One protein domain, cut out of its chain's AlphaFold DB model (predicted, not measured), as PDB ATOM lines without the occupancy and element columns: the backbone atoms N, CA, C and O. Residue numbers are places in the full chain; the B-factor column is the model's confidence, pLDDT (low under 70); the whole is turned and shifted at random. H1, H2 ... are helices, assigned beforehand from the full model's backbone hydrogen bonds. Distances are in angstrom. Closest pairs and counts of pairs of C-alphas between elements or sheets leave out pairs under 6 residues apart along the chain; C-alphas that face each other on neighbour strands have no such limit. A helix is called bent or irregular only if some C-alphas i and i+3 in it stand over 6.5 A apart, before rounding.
ATOM      1  N   ILE A  21      38.439  28.571 -22.312       77.94
ATOM      2  CA  ILE A  21      39.082  29.885 -22.241       77.94
ATOM      3  C   ILE A  21      38.156  30.868 -21.527       77.94
ATOM      4  O   ILE A  21      37.262  31.454 -22.130       77.94
ATOM      5  N   ASP A  22      38.345  30.997 -20.217       84.25
ATOM      6  CA  ASP A  22      37.516  31.812 -19.329       84.25
ATOM      7  C   ASP A  22      37.630  33.312 -19.691       84.25
ATOM      8  O   ASP A  22      38.742  33.848 -19.738       84.25
ATOM      9  N   PRO A  23      36.513  34.033 -19.911       82.38
ATOM     10  CA  PRO A  23      36.534  35.477 -20.148       82.38
ATOM     11  C   PRO A  23      37.262  36.292 -19.070       82.38
ATOM     12  O   PRO A  23      37.855  37.332 -19.357       82.38
ATOM     13  N   GLY A  24      37.274  35.812 -17.826       85.44
ATOM     14  CA  GLY A  24      38.013  36.406 -16.720       85.44
ATOM     15  C   GLY A  24      39.535  36.365 -16.884       85.44
ATOM     16  O   GLY A  24      40.230  37.165 -16.253       85.44
ATOM     17  N   ASP A  25      40.065  35.490 -17.740       92.31
ATOM     18  CA  ASP A  25      41.493  35.429 -18.056       92.31
ATOM     19  C   ASP A  25      41.896  36.445 -19.139       92.31
ATOM     20  O   ASP A  25      43.085  36.752 -19.265       92.31
ATOM     21  N   TYR A  26      40.944  37.027 -19.891       94.44
ATOM     22  CA  TYR A  26      41.250  38.101 -20.847       94.44
ATOM     23  C   TYR A  26      41.957  39.262 -20.150       94.44
ATOM     24  O   TYR A  26      42.940  39.786 -20.676       94.44
ATOM     25  N   LEU A  27      41.513  39.626 -18.943       94.81
ATOM     26  CA  LEU A  27      42.142  40.670 -18.137       94.81
ATOM     27  C   LEU A  27      43.560  40.276 -17.709       94.81
ATOM     28  O   LEU A  27      44.507  41.021 -17.964       94.81
ATOM     29  N   SER A  28      43.719  39.100 -17.092       93.31
ATOM     30  CA  SER A  28      45.013  38.599 -16.605       93.31
ATOM     31  C   SER A  28      46.054  38.542 -17.723       93.31
ATOM     32  O   SER A  28      47.190  38.989 -17.552       93.31
ATOM     33  N   LEU A  29      45.656  38.056 -18.899       94.06
ATOM     34  CA  LEU A  29      46.541  37.955 -20.055       94.06
ATOM     35  C   LEU A  29      46.802  39.292 -20.727       94.06
ATOM     36  O   LEU A  29      47.916  39.517 -21.195       94.06
ATOM     37  N   THR A  30      45.820  40.191 -20.753       95.62
ATOM     38  CA  THR A  30      46.036  41.549 -21.261       95.62
ATOM     39  C   THR A  30      47.045  42.279 -20.387       95.62
ATOM     40  O   THR A  30      48.016  42.805 -20.925       95.62
ATOM     41  N   ARG A  31      46.905  42.202 -19.055       94.88
ATOM     42  CA  ARG A  31      47.877  42.742 -18.088       94.88
ATOM     43  C   ARG A  31      49.267  42.145 -18.284       94.88
ATOM     44  O   ARG A  31      50.228  42.894 -18.424       94.88
ATOM     45  N   ALA A  32      49.380  40.821 -18.395       93.81
ATOM     46  CA  ALA A  32      50.662  40.172 -18.672       93.81
ATOM     47  C   ALA A  32      51.271  40.621 -20.015       93.81
ATOM     48  O   ALA A  32      52.485  40.784 -20.137       93.81
ATOM     49  N   ALA A  33      50.436  40.848 -21.031       94.06
ATOM     50  CA  ALA A  33      50.880  41.291 -22.344       94.06
ATOM     51  C   ALA A  33      51.293  42.773 -22.379       94.06
ATOM     52  O   ALA A  33      52.065  43.129 -23.272       94.06
ATOM     53  N   VAL A  34      50.836  43.635 -21.452       94.00
ATOM     54  CA  VAL A  34      51.216  45.067 -21.378       94.00
ATOM     55  C   VAL A  34      52.734  45.213 -21.464       94.00
ATOM     56  O   VAL A  34      53.230  45.818 -22.421       94.00
ATOM     57  N   ASP A  35      53.454  44.568 -20.546       84.06
ATOM     58  CA  ASP A  35      54.915  44.655 -20.447       84.06
ATOM     59  C   ASP A  35      55.639  43.550 -21.231       84.06
ATOM     60  O   ASP A  35      56.860  43.577 -21.388       84.06
ATOM     61  N   LYS A  36      54.888  42.600 -21.803       89.31
ATOM     62  CA  LYS A  36      55.427  41.481 -22.577       89.31
ATOM     63  C   LYS A  36      54.694  41.295 -23.901       89.31
ATOM     64  O   LYS A  36      54.019  40.296 -24.129       89.31
ATOM     65  N   SER A  37      54.894  42.207 -24.855       86.75
ATOM     66  CA  SER A  37      54.274  42.105 -26.194       86.75
ATOM     67  C   SER A  37      54.647  40.818 -26.952       86.75
ATOM     68  O   SER A  37      53.942  40.389 -27.862       86.75
ATOM     69  N   GLY A  38      55.770  40.186 -26.589       90.00
ATOM     70  CA  GLY A  38      56.215  38.891 -27.109       90.00
ATOM     71  C   GLY A  38      55.608  37.662 -26.421       90.00
ATOM     72  O   GLY A  38      56.008  36.555 -26.774       90.00
ATOM     73  N   LEU A  39      54.668  37.827 -25.480       91.94
ATOM     74  CA  LEU A  39      54.124  36.761 -24.627       91.94
ATOM     75  C   LEU A  39      53.736  35.506 -25.422       91.94
ATOM     76  O   LEU A  39      54.279  34.430 -25.191       91.94
ATOM     77  N   PHE A  40      52.884  35.642 -26.440       92.50
ATOM     78  CA  PHE A  40      52.417  34.497 -27.233       92.50
ATOM     79  C   PHE A  40      53.496  33.863 -28.121       92.50
ATOM     80  O   PHE A  40      53.428  32.669 -28.416       92.50
ATOM     81  N   LYS A  41      54.526  34.626 -28.521       92.25
ATOM     82  CA  LYS A  41      55.694  34.065 -29.222       92.25
ATOM     83  C   LYS A  41      56.541  33.226 -28.271       92.25
ATOM     84  O   LYS A  41      57.042  32.180 -28.670       92.25
ATOM     85  N   GLU A  42      56.690  33.667 -27.027       91.81
ATOM     86  CA  GLU A  42      57.405  32.917 -26.000       91.81
ATOM     87  C   GLU A  42      56.662  31.643 -25.597       91.81
ATOM     88  O   GLU A  42      57.266  30.576 -25.596       91.81
ATOM     89  N   ILE A  43      55.349  31.725 -25.359       92.00
ATOM     90  CA  ILE A  43      54.497  30.562 -25.062       92.00
ATOM     91  C   ILE A  43      54.625  29.507 -26.166       92.00
ATOM     92  O   ILE A  43      54.830  28.326 -25.881       92.00
ATOM     93  N   ARG A  44      54.581  29.935 -27.435       91.12
ATOM     94  CA  ARG A  44      54.787  29.046 -28.584       91.12
ATOM     95  C   ARG A  44      56.153  28.355 -28.537       91.12
ATOM     96  O   ARG A  44      56.211  27.139 -28.690       91.12
ATOM     97  N   ARG A  45      57.232  29.109 -28.300       89.69
ATOM     98  CA  ARG A  45      58.598  28.560 -28.198       89.69
ATOM     99  C   ARG A  45      58.732  27.570 -27.042       89.69
ATOM    100  O   ARG A  45      59.357  26.528 -27.214       89.69
ATOM    101  N   LEU A  46      58.138  27.869 -25.884       89.75
ATOM    102  CA  LEU A  46      58.121  26.964 -24.731       89.75
ATOM    103  C   LEU A  46      57.395  25.660 -25.063       89.75
ATOM    104  O   LEU A  46      57.889  24.587 -24.725       89.75
ATOM    105  N   ARG A  47      56.267  25.738 -25.775       88.81
ATOM    106  CA  ARG A  47      55.511  24.562 -26.216       88.81
ATOM    107  C   ARG A  47      56.289  23.720 -27.226       88.81
ATOM    108  O   ARG A  47      56.354  22.508 -27.059       88.81
ATOM    109  N   GLU A  48      56.886  24.344 -28.241       86.31
ATOM    110  CA  GLU A  48      57.718  23.666 -29.249       86.31
ATOM    111  C   GLU A  48      58.920  22.972 -28.594       86.31
ATOM    112  O   GLU A  48      59.178  21.799 -28.855       86.31
ATOM    113  N   ARG A  49      59.595  23.662 -27.666       83.62
ATOM    114  CA  ARG A  49      60.683  23.093 -26.867       83.62
ATOM    115  C   ARG A  49      60.196  21.903 -26.043       83.62
ATOM    116  O   ARG A  49      60.763  20.830 -26.162       83.62
ATOM    117  N   LEU A  50      59.122  22.041 -25.268       84.81
ATOM    118  CA  LEU A  50      58.607  20.954 -24.425       84.81
ATOM    119  C   LEU A  50      58.092  19.746 -25.237       84.81
ATOM    120  O   LEU A  50      58.200  18.597 -24.797       84.81
ATOM    121  N   ALA A  51      57.556  19.985 -26.435       82.44
ATOM    122  CA  ALA A  51      57.165  18.930 -27.365       82.44
ATOM    123  C   ALA A  51      58.391  18.206 -27.950       82.44
ATOM    124  O   ALA A  51      58.368  16.983 -28.053       82.44
ATOM    125  N   GLY A  52      59.466  18.937 -28.267       76.69
ATOM    126  CA  GLY A  52      60.697  18.400 -28.857       76.69
ATOM    127  C   GLY A  52      61.757  17.887 -27.873       76.69
ATOM    128  O   GLY A  52      62.716  17.257 -28.310       76.69
ATOM    129  N   VAL A  53      61.626  18.136 -26.564       63.88
ATOM    130  CA  VAL A  53      62.600  17.665 -25.561       63.88
ATOM    131  C   VAL A  53      62.582  16.136 -25.500       63.88
ATOM    132  O   VAL A  53      61.582  15.528 -25.108       63.88
ATOM    133  N   ALA A  54      63.710  15.534 -25.879       55.12
ATOM    134  CA  ALA A  54      63.975  14.117 -25.683       55.12
ATOM    135  C   ALA A  54      64.866  13.839 -24.457       55.12
ATOM    136  O   ALA A  54      64.659  12.803 -23.836       55.12
ATOM    137  N   THR A  55      65.814  14.710 -24.065       56.31
ATOM    138  CA  THR A  55      66.885  14.255 -23.139       56.31
ATOM    139  C   THR A  55      67.679  15.310 -22.335       56.31
ATOM    140  O   THR A  55      68.511  14.902 -21.531       56.31
ATOM    141  N   ASP A  56      67.471  16.628 -22.477       71.12
ATOM    142  CA  ASP A  56      68.257  17.638 -21.724       71.12
ATOM    143  C   ASP A  56      67.540  18.100 -20.437       71.12
ATOM    144  O   ASP A  56      66.517  18.793 -20.487       71.12
ATOM    145  N   ALA A  57      68.094  17.715 -19.282       72.56
ATOM    146  CA  ALA A  57      67.557  18.012 -17.955       72.56
ATOM    147  C   ALA A  57      67.627  19.505 -17.583       72.56
ATOM    148  O   ALA A  57      66.687  20.029 -16.982       72.56
ATOM    149  N   GLU A  58      68.685  20.222 -17.975       75.06
ATOM    150  CA  GLU A  58      68.828  21.656 -17.685       75.06
ATOM    151  C   GLU A  58      67.842  22.468 -18.533       75.06
ATOM    152  O   GLU A  58      67.145  23.377 -18.050       75.06
ATOM    153  N   ALA A  59      67.697  22.078 -19.804       70.25
ATOM    154  CA  ALA A  59      66.711  22.683 -20.676       70.25
ATOM    155  C   ALA A  59      65.273  22.393 -20.217       70.25
ATOM    156  O   ALA A  59      64.410  23.273 -20.337       70.25
ATOM    157  N   TYR A  60      65.001  21.202 -19.691       74.75
ATOM    158  CA  TYR A  60      63.706  20.879 -19.103       74.75
ATOM    159  C   TYR A  60      63.428  21.736 -17.865       74.75
ATOM    160  O   TYR A  60      62.372  22.364 -17.796       74.75
ATOM    161  N   GLN A  61      64.394  21.868 -16.951       76.88
ATOM    162  CA  GLN A  61      64.218  22.623 -15.708       76.88
ATOM    163  C   GLN A  61      64.026  24.126 -15.939       76.88
ATOM    164  O   GLN A  61      63.181  24.768 -15.315       76.88
ATOM    165  N   THR A  62      64.742  24.701 -16.905       79.31
ATOM    166  CA  THR A  62      64.544  26.106 -17.295       79.31
ATOM    167  C   THR A  62      63.143  26.339 -17.876       79.31
ATOM    168  O   THR A  62      62.482  27.339 -17.570       79.31
ATOM    169  N   ALA A  63      62.660  25.411 -18.715       79.00
ATOM    170  CA  ALA A  63      61.303  25.469 -19.251       79.00
ATOM    171  C   ALA A  63      60.263  25.279 -18.138       79.00
ATOM    172  O   ALA A  63      59.272  26.006 -18.112       79.00
ATOM    173  N   PHE A  64      60.518  24.375 -17.189       81.62
ATOM    174  CA  PHE A  64      59.671  24.123 -16.028       81.62
ATOM    175  C   PHE A  64      59.411  25.402 -15.230       81.62
ATOM    176  O   PHE A  64      58.255  25.801 -15.067       81.62
ATOM    177  N   SER A  65      60.474  26.092 -14.808       83.56
ATOM    178  CA  SER A  65      60.373  27.335 -14.034       83.56
ATOM    179  C   SER A  65      59.638  28.435 -14.801       83.56
ATOM    180  O   SER A  65      58.787  29.127 -14.244       83.56
ATOM    181  N   SER A  66      59.906  28.555 -16.106       87.00
ATOM    182  CA  SER A  66      59.239  29.541 -16.965       87.00
ATOM    183  C   SER A  66      57.735  29.272 -17.088       87.00
ATOM    184  O   SER A  66      56.928  30.189 -16.971       87.00
ATOM    185  N   ILE A  67      57.341  28.010 -17.294       89.06
ATOM    186  CA  ILE A  67      55.935  27.607 -17.449       89.06
ATOM    187  C   ILE A  67      55.167  27.797 -16.137       89.06
ATOM    188  O   ILE A  67      54.061  28.338 -16.156       89.06
ATOM    189  N   ARG A  68      55.767  27.424 -14.999       86.75
ATOM    190  CA  ARG A  68      55.205  27.659 -13.657       86.75
ATOM    191  C   ARG A  68      54.905  29.139 -13.415       86.75
ATOM    192  O   ARG A  68      53.856  29.453 -12.863       86.75
ATOM    193  N   GLY A  69      55.765  30.045 -13.884       88.88
ATOM    194  CA  GLY A  69      55.546  31.492 -13.777       88.88
ATOM    195  C   GLY A  69      54.293  31.999 -14.505       88.88
ATOM    196  O   GLY A  69      53.732  33.019 -14.115       88.88
ATOM    197  N   TYR A  70      53.817  31.279 -15.524       91.25
ATOM    198  CA  TYR A  70      52.588  31.618 -16.248       91.25
ATOM    199  C   TYR A  70      51.332  30.973 -15.677       91.25
ATOM    200  O   TYR A  70      50.236  31.430 -15.995       91.25
ATOM    201  N   GLN A  71      51.464  29.936 -14.848       89.50
ATOM    202  CA  GLN A  71      50.333  29.205 -14.277       89.50
ATOM    203  C   GLN A  71      49.270  30.122 -13.634       89.50
ATOM    204  O   GLN A  71      48.085  29.876 -13.867       89.50
ATOM    205  N   PRO A  72      49.628  31.208 -12.911       90.56
ATOM    206  CA  PRO A  72      48.638  32.114 -12.328       90.56
ATOM    207  C   PRO A  72      47.780  32.880 -13.344       90.56
ATOM    208  O   PRO A  72      46.750  33.428 -12.960       90.56
ATOM    209  N   LEU A  73      48.178  32.945 -14.620       90.69
ATOM    210  CA  LEU A  73      47.458  33.715 -15.639       90.69
ATOM    211  C   LEU A  73      46.119  33.094 -16.041       90.69
ATOM    212  O   LEU A  73      45.262  33.831 -16.517       90.69
ATOM    213  N   LEU A  74      45.953  31.778 -15.866       91.00
ATOM    214  CA  LEU A  74      44.706  31.078 -16.168       91.00
ATOM    215  C   LEU A  74      44.046  30.615 -14.876       91.00
ATOM    216  O   LEU A  74      44.592  29.753 -14.185       91.00
ATOM    217  N   ARG A  75      42.847  31.123 -14.578       89.19
ATOM    218  CA  ARG A  75      42.084  30.782 -13.362       89.19
ATOM    219  C   ARG A  75      41.948  29.280 -13.159       89.19
ATOM    220  O   ARG A  75      42.201  28.779 -12.071       89.19
ATOM    221  N   ARG A  76      41.641  28.548 -14.234       87.50
ATOM    222  CA  ARG A  76      41.487  27.086 -14.214       87.50
ATOM    223  C   ARG A  76      42.729  26.346 -13.715       87.50
ATOM    224  O   ARG A  76      42.599  25.242 -13.200       87.50
ATOM    225  N   TRP A  77      43.916  26.920 -13.892       89.25
ATOM    226  CA  TRP A  77      45.184  26.291 -13.533       89.25
ATOM    227  C   TRP A  77      45.745  26.780 -12.199       89.25
ATOM    228  O   TRP A  77      46.732  26.217 -11.719       89.25
ATOM    229  N   GLN A  78      45.126  27.779 -11.571       89.12
ATOM    230  CA  GLN A  78      45.518  28.251 -10.246       89.12
ATOM    231  C   GLN A  78      45.290  27.154  -9.198       89.12
ATOM    232  O   GLN A  78      44.281  26.456  -9.215       89.12
ATOM    233  N   GLY A  79      46.263  26.966  -8.302       84.75
ATOM    234  CA  GLY A  79      46.187  25.966  -7.229       84.75
ATOM    235  C   GLY A  79      46.303  24.501  -7.672       84.75
ATOM    236  O   GLY A  79      46.331  23.621  -6.820       84.75
ATOM    237  N   ILE A  80      46.409  24.210  -8.975       86.00
ATOM    238  CA  ILE A  80      46.643  22.843  -9.457       86.00
ATOM    239  C   ILE A  80      48.110  22.464  -9.226       86.00
ATOM    240  O   ILE A  80      49.021  23.120  -9.733       86.00
ATOM    241  N   GLU A  81      48.354  21.363  -8.520       85.31
ATOM    242  CA  GLU A  81      49.691  20.783  -8.403       85.31
ATOM    243  C   GLU A  81      50.089  20.027  -9.671       85.31
ATOM    244  O   GLU A  81      49.282  19.343 -10.302       85.31
ATOM    245  N   TRP A  82      51.347  20.191 -10.084       83.88
ATOM    246  CA  TRP A  82      51.903  19.532 -11.265       83.88
ATOM    247  C   TRP A  82      53.056  18.636 -10.799       83.88
ATOM    248  O   TRP A  82      54.193  19.115 -10.737       83.88
ATOM    249  N   PRO A  83      52.772  17.375 -10.421       81.69
ATOM    250  CA  PRO A  83      53.808  16.411 -10.065       81.69
ATOM    251  C   PRO A  83      54.799  16.250 -11.218       81.69
ATOM    252  O   PRO A  83      54.385  16.300 -12.379       81.69
ATOM    253  N   GLU A  84      56.080  16.030 -10.920       78.31
ATOM    254  CA  GLU A  84      57.123  15.892 -11.949       78.31
ATOM    255  C   GLU A  84      56.778  14.814 -12.986       78.31
ATOM    256  O   GLU A  84      56.910  15.050 -14.187       78.31
ATOM    257  N   GLU A  85      56.219  13.692 -12.524       81.31
ATOM    258  CA  GLU A  85      55.809  12.539 -13.334       81.31
ATOM    259  C   GLU A  85      54.812  12.896 -14.449       81.31
ATOM    260  O   GLU A  85      54.857  12.330 -15.539       81.31
ATOM    261  N   ASN A  86      53.933  13.875 -14.204       82.62
ATOM    262  CA  ASN A  86      52.887  14.298 -15.142       82.62
ATOM    263  C   ASN A  86      53.081  15.728 -15.657       82.62
ATOM    264  O   ASN A  86      52.246  16.227 -16.423       82.62
ATOM    265  N   PHE A  87      54.170  16.396 -15.263       83.81
ATOM    266  CA  PHE A  87      54.403  17.804 -15.569       83.81
ATOM    267  C   PHE A  87      54.338  18.055 -17.069       83.81
ATOM    268  O   PHE A  87      53.610  18.941 -17.501       83.81
ATOM    269  N   ARG A  88      55.045  17.255 -17.877       84.81
ATOM    270  CA  ARG A  88      55.120  17.462 -19.330       84.81
ATOM    271  C   ARG A  88      53.738  17.474 -19.984       84.81
ATOM    272  O   ARG A  88      53.442  18.380 -20.758       84.81
ATOM    273  N   ALA A  89      52.892  16.496 -19.665       85.88
ATOM    274  CA  ALA A  89      51.548  16.399 -20.229       85.88
ATOM    275  C   ALA A  89      50.667  17.584 -19.794       85.88
ATOM    276  O   ALA A  89      50.034  18.227 -20.633       85.88
ATOM    277  N   ARG A  90      50.689  17.927 -18.498       87.94
ATOM    278  CA  ARG A  90      49.950  19.075 -17.943       87.94
ATOM    279  C   ARG A  90      50.415  20.399 -18.538       87.94
ATOM    280  O   ARG A  90      49.592  21.205 -18.950       87.94
ATOM    281  N   ALA A  91      51.721  20.587 -18.657       88.81
ATOM    282  CA  ALA A  91      52.340  21.769 -19.228       88.81
ATOM    283  C   ALA A  91      52.014  21.935 -20.715       88.81
ATOM    284  O   ALA A  91      51.706  23.042 -21.144       88.81
ATOM    285  N   LEU A  92      52.023  20.856 -21.505       89.06
ATOM    286  CA  LEU A  92      51.602  20.913 -22.908       89.06
ATOM    287  C   LEU A  92      50.123  21.293 -23.045       89.06
ATOM    288  O   LEU A  92      49.793  22.102 -23.913       89.06
ATOM    289  N   GLN A  93      49.254  20.762 -22.178       88.12
ATOM    290  CA  GLN A  93      47.841  21.138 -22.143       88.12
ATOM    291  C   GLN A  93      47.668  22.614 -21.753       88.12
ATOM    292  O   GLN A  93      47.015  23.365 -22.474       88.12
ATOM    293  N   PHE A  94      48.303  23.046 -20.662       91.19
ATOM    294  CA  PHE A  94      48.283  24.431 -20.197       91.19
ATOM    295  C   PHE A  94      48.775  25.403 -21.273       91.19
ATOM    296  O   PHE A  94      48.106  26.385 -21.571       91.19
ATOM    297  N   LEU A  95      49.921  25.121 -21.903       91.38
ATOM    298  CA  LEU A  95      50.479  25.972 -22.953       91.38
ATOM    299  C   LEU A  95      49.585  26.015 -24.196       91.38
ATOM    300  O   LEU A  95      49.529  27.049 -24.856       91.38
ATOM    301  N   ALA A  96      48.889  24.924 -24.527       88.50
ATOM    302  CA  ALA A  96      47.923  24.913 -25.621       88.50
ATOM    303  C   ALA A  96      46.695  25.791 -25.311       88.50
ATOM    304  O   ALA A  96      46.298  26.591 -26.159       88.50
ATOM    305  N   GLU A  97      46.140  25.700 -24.098       89.62
ATOM    306  CA  GLU A  97      45.044  26.568 -23.634       89.62
ATOM    307  C   GLU A  97      45.493  28.041 -23.617       89.62
ATOM    308  O   GLU A  97      44.887  28.886 -24.276       89.62
ATOM    309  N   LEU A  98      46.639  28.339 -22.996       90.44
ATOM    310  CA  LEU A  98      47.227  29.680 -22.922       90.44
ATOM    311  C   LEU A  98      47.491  30.280 -24.311       90.44
ATOM    312  O   LEU A  98      47.206  31.448 -24.561       90.44
ATOM    313  N   GLN A  99      48.018  29.484 -25.245       89.88
ATOM    314  CA  GLN A  99      48.309  29.942 -26.602       89.88
ATOM    315  C   GLN A  99      47.043  30.280 -27.394       89.88
ATOM    316  O   GLN A  99      47.097  31.110 -28.303       89.88
ATOM    317  N   THR A 100      45.911  29.673 -27.055       90.12
ATOM    318  CA  THR A 100      44.660  29.904 -27.772       90.12
ATOM    319  C   THR A 100      44.117  31.317 -27.521       90.12
ATOM    320  O   THR A 100      43.543  31.904 -28.435       90.12
ATOM    321  N   TYR A 101      44.432  31.954 -26.387       92.12
ATOM    322  CA  TYR A 101      44.111  33.371 -26.149       92.12
ATOM    323  C   TYR A 101      44.761  34.331 -27.154       92.12
ATOM    324  O   TYR A 101      44.281  35.448 -27.331       92.12
ATOM    325  N   HIS A 102      45.806  33.915 -27.881       93.62
ATOM    326  CA  HIS A 102      46.326  34.697 -29.007       93.62
ATOM    327  C   HIS A 102      45.229  34.994 -30.044       93.62
ATOM    328  O   HIS A 102      45.252  36.046 -30.683       93.62
ATOM    329  N   TYR A 103      44.262  34.082 -30.185       93.12
ATOM    330  CA  TYR A 103      43.108  34.243 -31.057       93.12
ATOM    331  C   TYR A 103      42.243  35.439 -30.641       93.12
ATOM    332  O   TYR A 103      41.960  36.289 -31.480       93.12
ATOM    333  N   PHE A 104      41.945  35.588 -29.345       95.31
ATOM    334  CA  PHE A 104      41.230  36.752 -28.812       95.31
ATOM    335  C   PHE A 104      41.924  38.075 -29.184       95.31
ATOM    336  O   PHE A 104      41.289  38.958 -29.754       95.31
ATOM    337  N   PHE A 105      43.238  38.204 -28.955       95.56
ATOM    338  CA  PHE A 105      43.973  39.433 -29.303       95.56
ATOM    339  C   PHE A 105      43.980  39.719 -30.805       95.56
ATOM    340  O   PHE A 105      43.936  40.880 -31.216       95.56
ATOM    341  N   LYS A 106      44.055  38.669 -31.628       95.56
ATOM    342  CA  LYS A 106      44.007  38.795 -33.083       95.56
ATOM    343  C   LYS A 106      42.650  39.334 -33.537       95.56
ATOM    344  O   LYS A 106      42.624  40.281 -34.317       95.56
ATOM    345  N   GLU A 107      41.554  38.752 -33.058       96.25
ATOM    346  CA  GLU A 107      40.202  39.137 -33.480       96.25
ATOM    347  C   GLU A 107      39.781  40.491 -32.885       96.25
ATOM    348  O   GLU A 107      39.263  41.342 -33.607       96.25
ATOM    349  N   ALA A 108      40.127  40.771 -31.621       96.31
ATOM    350  CA  ALA A 108      39.954  42.105 -31.041       96.31
ATOM    351  C   ALA A 108      40.723  43.162 -31.848       96.31
ATOM    352  O   ALA A 108      40.187  44.215 -32.200       96.31
ATOM    353  N   GLY A 109      41.964  42.844 -32.227       96.38
ATOM    354  CA  GLY A 109      42.784  43.697 -33.076       96.38
ATOM    355  C   GLY A 109      42.217  43.931 -34.473       96.38
ATOM    356  O   GLY A 109      42.329  45.035 -35.006       96.38
ATOM    357  N   ALA A 110      41.590  42.915 -35.069       94.06
ATOM    358  CA  ALA A 110      40.916  43.046 -36.356       94.06
ATOM    359  C   ALA A 110      39.739  44.032 -36.269       94.06
ATOM    360  O   ALA A 110      39.627  44.916 -37.121       94.06
ATOM    361  N   GLY A 111      38.930  43.951 -35.205       90.75
ATOM    362  CA  GLY A 111      37.846  44.903 -34.932       90.75
ATOM    363  C   GLY A 111      38.342  46.339 -34.712       90.75
ATOM    364  O   GLY A 111      37.760  47.287 -35.236       90.75
ATOM    365  N   MET A 112      39.475  46.491 -34.018       94.31
ATOM    366  CA  MET A 112      40.130  47.783 -33.758       94.31
ATOM    367  C   MET A 112      40.996  48.292 -34.923       94.31
ATOM    368  O   MET A 112      41.597  49.363 -34.829       94.31
ATOM    369  N   ARG A 113      41.143  47.501 -35.997       93.88
ATOM    370  CA  ARG A 113      42.094  47.740 -37.101       93.88
ATOM    371  C   ARG A 113      43.519  48.055 -36.623       93.88
ATOM    372  O   ARG A 113      44.267  48.778 -37.281       93.88
ATOM    373  N   PHE A 114      43.912  47.487 -35.488       93.50
ATOM    374  CA  PHE A 114      45.203  47.713 -34.861       93.50
ATOM    375  C   PHE A 114      45.643  46.458 -34.111       93.50
ATOM    376  O   PHE A 114      44.859  45.872 -33.381       93.50
ATOM    377  N   ASN A 115      46.905  46.048 -34.254       94.31
ATOM    378  CA  ASN A 115      47.431  44.864 -33.570       94.31
ATOM    379  C   ASN A 115      47.744  45.163 -32.086       94.31
ATOM    380  O   ASN A 115      48.759  45.825 -31.822       94.31
ATOM    381  N   PRO A 116      46.986  44.619 -31.111       93.56
ATOM    382  CA  PRO A 116      47.224  44.869 -29.694       93.56
ATOM    383  C   PRO A 116      48.556  44.318 -29.211       93.56
ATOM    384  O   PRO A 116      49.088  44.804 -28.228       93.56
ATOM    385  N   LEU A 117      49.146  43.345 -29.907       94.62
ATOM    386  CA  LEU A 117      50.436  42.738 -29.566       94.62
ATOM    387  C   LEU A 117      51.621  43.410 -30.278       94.62
ATOM    388  O   LEU A 117      52.726  42.867 -30.322       94.62
ATOM    389  N   SER A 118      51.414  44.601 -30.846       93.81
ATOM    390  CA  SER A 118      52.494  45.419 -31.400       93.81
ATOM    391  C   SER A 118      53.556  45.734 -30.336       93.81
ATOM    392  O   SER A 118      53.237  46.045 -29.185       93.81
ATOM    393  N   THR A 119      54.829  45.680 -30.737       92.56
ATOM    394  CA  THR A 119      55.987  46.064 -29.908       92.56
ATOM    395  C   THR A 119      56.186  47.581 -29.841       92.56
ATOM    396  O   THR A 119      57.027  48.052 -29.082       92.56
ATOM    397  N   ARG A 120      55.448  48.360 -30.644       93.06
ATOM    398  CA  ARG A 120      55.505  49.829 -30.624       93.06
ATOM    399  C   ARG A 120      54.874  50.375 -29.330       93.06
ATOM    400  O   ARG A 120      53.971  49.723 -28.802       93.06
ATOM    401  N   PRO A 121      55.243  51.590 -28.875       93.00
ATOM    402  CA  PRO A 121      54.638  52.216 -27.694       93.00
ATOM    403  C   PRO A 121      53.105  52.275 -27.744       93.00
ATOM    404  O   PRO A 121      52.444  51.970 -26.757       93.00
ATOM    405  N   SER A 122      52.535  52.542 -28.922       92.06
ATOM    406  CA  SER A 122      51.083  52.532 -29.140       92.06
ATOM    407  C   SER A 122      50.424  51.174 -28.883       92.06
ATOM    408  O   SER A 122      49.276  51.123 -28.459       92.06
ATOM    409  N   GLY A 123      51.141  50.064 -29.086       94.25
ATOM    410  CA  GLY A 123      50.654  48.737 -28.714       94.25
ATOM    411  C   GLY A 123      50.567  48.551 -27.204       94.25
ATOM    412  O   GLY A 123      49.615  47.951 -26.722       94.25
ATOM    413  N   ARG A 124      51.538  49.085 -26.452       95.44
ATOM    414  CA  ARG A 124      51.503  49.050 -24.984       95.44
ATOM    415  C   ARG A 124      50.350  49.888 -24.437       95.44
ATOM    416  O   ARG A 124      49.606  49.386 -23.606       95.44
ATOM    417  N   GLU A 125      50.184  51.105 -24.948       95.06
ATOM    418  CA  GLU A 125      49.076  51.996 -24.578       95.06
ATOM    419  C   GLU A 125      47.712  51.351 -24.849       95.06
ATOM    420  O   GLU A 125      46.835  51.343 -23.989       95.06
ATOM    421  N   LEU A 126      47.553  50.714 -26.012       95.62
ATOM    422  CA  LEU A 126      46.327  49.990 -26.323       95.62
ATOM    423  C   LEU A 126      46.056  48.860 -25.321       95.62
ATOM    424  O   LEU A 126      44.925  48.709 -24.873       95.62
ATOM    425  N   ARG A 127      47.071  48.074 -24.942       96.81
ATOM    426  CA  ARG A 127      46.896  46.994 -23.955       96.81
ATOM    427  C   ARG A 127      46.548  47.517 -22.562       96.81
ATOM    428  O   ARG A 127      45.784  46.852 -21.874       96.81
ATOM    429  N   LEU A 128      47.061  48.683 -22.162       97.38
ATOM    430  CA  LEU A 128      46.665  49.335 -20.907       97.38
ATOM    431  C   LEU A 128      45.172  49.677 -20.919       97.38
ATOM    432  O   LEU A 128      44.435  49.206 -20.059       97.38
ATOM    433  N   ARG A 129      44.707  50.369 -21.963       97.31
ATOM    434  CA  ARG A 129      43.284  50.714 -22.128       97.31
ATOM    435  C   ARG A 129      42.388  49.485 -22.245       97.31
ATOM    436  O   ARG A 129      41.303  49.443 -21.677       97.31
ATOM    437  N   MET A 130      42.841  48.450 -22.955       97.69
ATOM    438  CA  MET A 130      42.128  47.172 -22.999       97.69
ATOM    439  C   MET A 130      42.014  46.543 -21.609       97.69
ATOM    440  O   MET A 130      40.966  45.991 -21.298       97.69
ATOM    441  N   ALA A 131      43.062  46.609 -20.779       97.38
ATOM    442  CA  ALA A 131      43.021  46.074 -19.422       97.38
ATOM    443  C   ALA A 131      42.027  46.842 -18.540       97.38
ATOM    444  O   ALA A 131      41.268  46.203 -17.821       97.38
ATOM    445  N   GLU A 132      41.980  48.172 -18.636       97.75
ATOM    446  CA  GLU A 132      41.003  49.011 -17.921       97.75
ATOM    447  C   GLU A 132      39.562  48.671 -18.332       97.75
ATOM    448  O   GLU A 132      38.707  48.413 -17.484       97.75
ATOM    449  N   LEU A 133      39.302  48.570 -19.639       98.00
ATOM    450  CA  LEU A 133      37.986  48.197 -20.160       98.00
ATOM    451  C   LEU A 133      37.588  46.771 -19.764       98.00
ATOM    452  O   LEU A 133      36.442  46.529 -19.398       98.00
ATOM    453  N   LEU A 134      38.517  45.814 -19.817       97.19
ATOM    454  CA  LEU A 134      38.260  44.440 -19.388       97.19
ATOM    455  C   LEU A 134      38.005  44.356 -17.881       97.19
ATOM    456  O   LEU A 134      37.157  43.579 -17.460       97.19
ATOM    457  N   GLU A 135      38.693  45.149 -17.067       96.56
ATOM    458  CA  GLU A 135      38.433  45.211 -15.629       96.56
ATOM    459  C   GLU A 135      37.015  45.705 -15.327       96.56
ATOM    460  O   GLU A 135      36.327  45.105 -14.502       96.56
ATOM    461  N   ALA A 136      36.548  46.725 -16.047       96.50
ATOM    462  CA  ALA A 136      35.201  47.261 -15.877       96.50
ATOM    463  C   ALA A 136      34.099  46.359 -16.468       96.50
ATOM    464  O   ALA A 136      33.020  46.240 -15.885       96.50
ATOM    465  N   HIS A 137      34.350  45.719 -17.616       96.94
ATOM    466  CA  HIS A 137      33.290  45.128 -18.443       96.94
ATOM    467  C   HIS A 137      33.374  43.609 -18.635       96.94
ATOM    468  O   HIS A 137      32.391  43.014 -19.073       96.94
ATOM    469  N   ALA A 138      34.474  42.929 -18.287       93.69
ATOM    470  CA  ALA A 138      34.549  41.468 -18.429       93.69
ATOM    471  C   ALA A 138      33.431  40.701 -17.687       93.69
ATOM    472  O   ALA A 138      32.953  39.718 -18.249       93.69
ATOM    473  N   PRO A 139      32.937  41.130 -16.502       93.44
ATOM    474  CA  PRO A 139      31.796  40.472 -15.856       93.44
ATOM    475  C   PRO A 139      30.498  40.488 -16.680       93.44
ATOM    476  O   PRO A 139      29.595  39.704 -16.405       93.44
ATOM    477  N   GLN A 140      30.394  41.370 -17.679       95.31
ATOM    478  CA  GLN A 140      29.238  41.488 -18.574       95.31
ATOM    479  C   GLN A 140      29.309  40.517 -19.767       95.31
ATOM    480  O   GLN A 140      28.353  40.419 -20.536       95.31
ATOM    481  N   ILE A 141      30.428  39.804 -19.936       95.00
ATOM    482  CA  ILE A 141      30.601  38.753 -20.942       95.00
ATOM    483  C   ILE A 141      29.907  37.496 -20.399       95.00
ATOM    484  O   ILE A 141      30.453  36.798 -19.547       95.00
TER     485      ILE A 141
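Overview. This is residues 21 to 141 of the 325 residues of an uncharacterized protein of Calditrichaceae bacterium (UniProt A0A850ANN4). One long helix, H4, runs along most of the domain's length; H2, one arm of the helical hairpin of H2 and H3, packs along it. Toward the other end from the turn of that hairpin, H1 and H5 lie side by side as a pair running opposite ways, crosswise to H4, with H5 at the end of the body. The printed part has 121 residues with five named helices, in the order H1, H2, H3, H4, H5, and no named strand; the class is all helix. The whole is compact, with a radius of gyration of the C-alphas of 15.3 A, and its outline is only just elongated, with spans of 44 by 29 by 19 A.

Along the chain. H4, the longest helix, holds residues 84 to 111 and measures 41.7 A from first to last C-alpha, from C-alpha 84 at (57.123, 15.892, -11.949) to C-alpha 111 at (37.846, 44.903, -34.932). It has a kink of 29 degrees near residue 91 and is irregular, with C-alphas 85 and 88 7.8 A apart. H2 is residues 39 to 52, 20.0 A long, and H3 is residues 57 to 73, 25.6 A long. H3 is irregular too, with C-alphas 69 and 72 7.1 A apart. H1 is residues 23 to 35, 20.5 A long, and begins at C-alpha 23 at (36.534, 35.477, -20.148); it is neither bent nor irregular, but only just: C-alphas 32 and 35 are 6.4 A apart. H5 is residues 121 to 140, 29.0 A long, and ends at C-alpha 140 at (29.238, 41.488, -18.574). It has a kink of 46 degrees near residue 134 and is irregular, with C-alphas 136 and 139 7.6 A apart.

Arrangement. H4 touches H2 at a tilt of 34.7 degrees, only just shallow, opposite ways; their closest C-alphas, of Arg 47 and Leu 95, are 6.2 A apart. H4 only just touches H3, with 3 pairs of C-alphas within 8 A, through residues 91 to 95 of H4 and 67 to 71 of H3 alone. The closest C-alphas there, of Ile 67 and Ala 91, are 7.1 A apart, and the tilt is steep, 51 degrees, the same way. H2 and H3 form a helical hairpin: residues 46 to 50 touch residues 60 to 67, with the C-alphas of Leu 46 and Ala 63 closest at 6.5 A, at a steep tilt of 40 degrees, opposite ways. H3 touches H1 with residue 73 alone; the C-alphas of Leu 73 and Ser 28 are closest, at 5.5 A, and the helices stand at a steep tilt of 60 degrees, opposite ways. H1 touches H5 with 22 pairs of C-alphas within 8 A, closest at Val 34 and Arg 124, 5.4 A, at a shallow tilt of 19 degrees, opposite ways. H1 is close to H4 but not clearly touching, about perpendicular at 85 degrees, with the C-alphas of Tyr 26 and Tyr 101 closest at 7.7 A. H1 is also close to H2 but not clearly touching, about perpendicular at 80 degrees, with the C-alphas of Ala 33 and Leu 39 closest at 6.0 A. H5 is apart from H2, H3 and H4. The helix packing is part aligned, part crossed, with 2 of 5 touching pairs at a shallow tilt. In H2 every O i to N i+4 pair is within hydrogen-bond range; the counts are 6 of 9 in H1, 10 of 13 in H3, 18 of 24 in H4 and 14 of 16 in H5.

Size, cuts and confidence. The two C-alphas farthest apart, of Thr 55 and Gln 140, are 46.7 A apart. The first and last printed C-alphas, of Ile 21 and Ile 141, are 12.3 A apart. The printed part has no cut. The links H1 to H2 and H2 to H3 are tight, those from H3 to H4 and H4 to H5 are short, and no link is long. The mean pLDDT of the printed part is 88.9, and residues 53 to 55, between H2 and H3, are under 70.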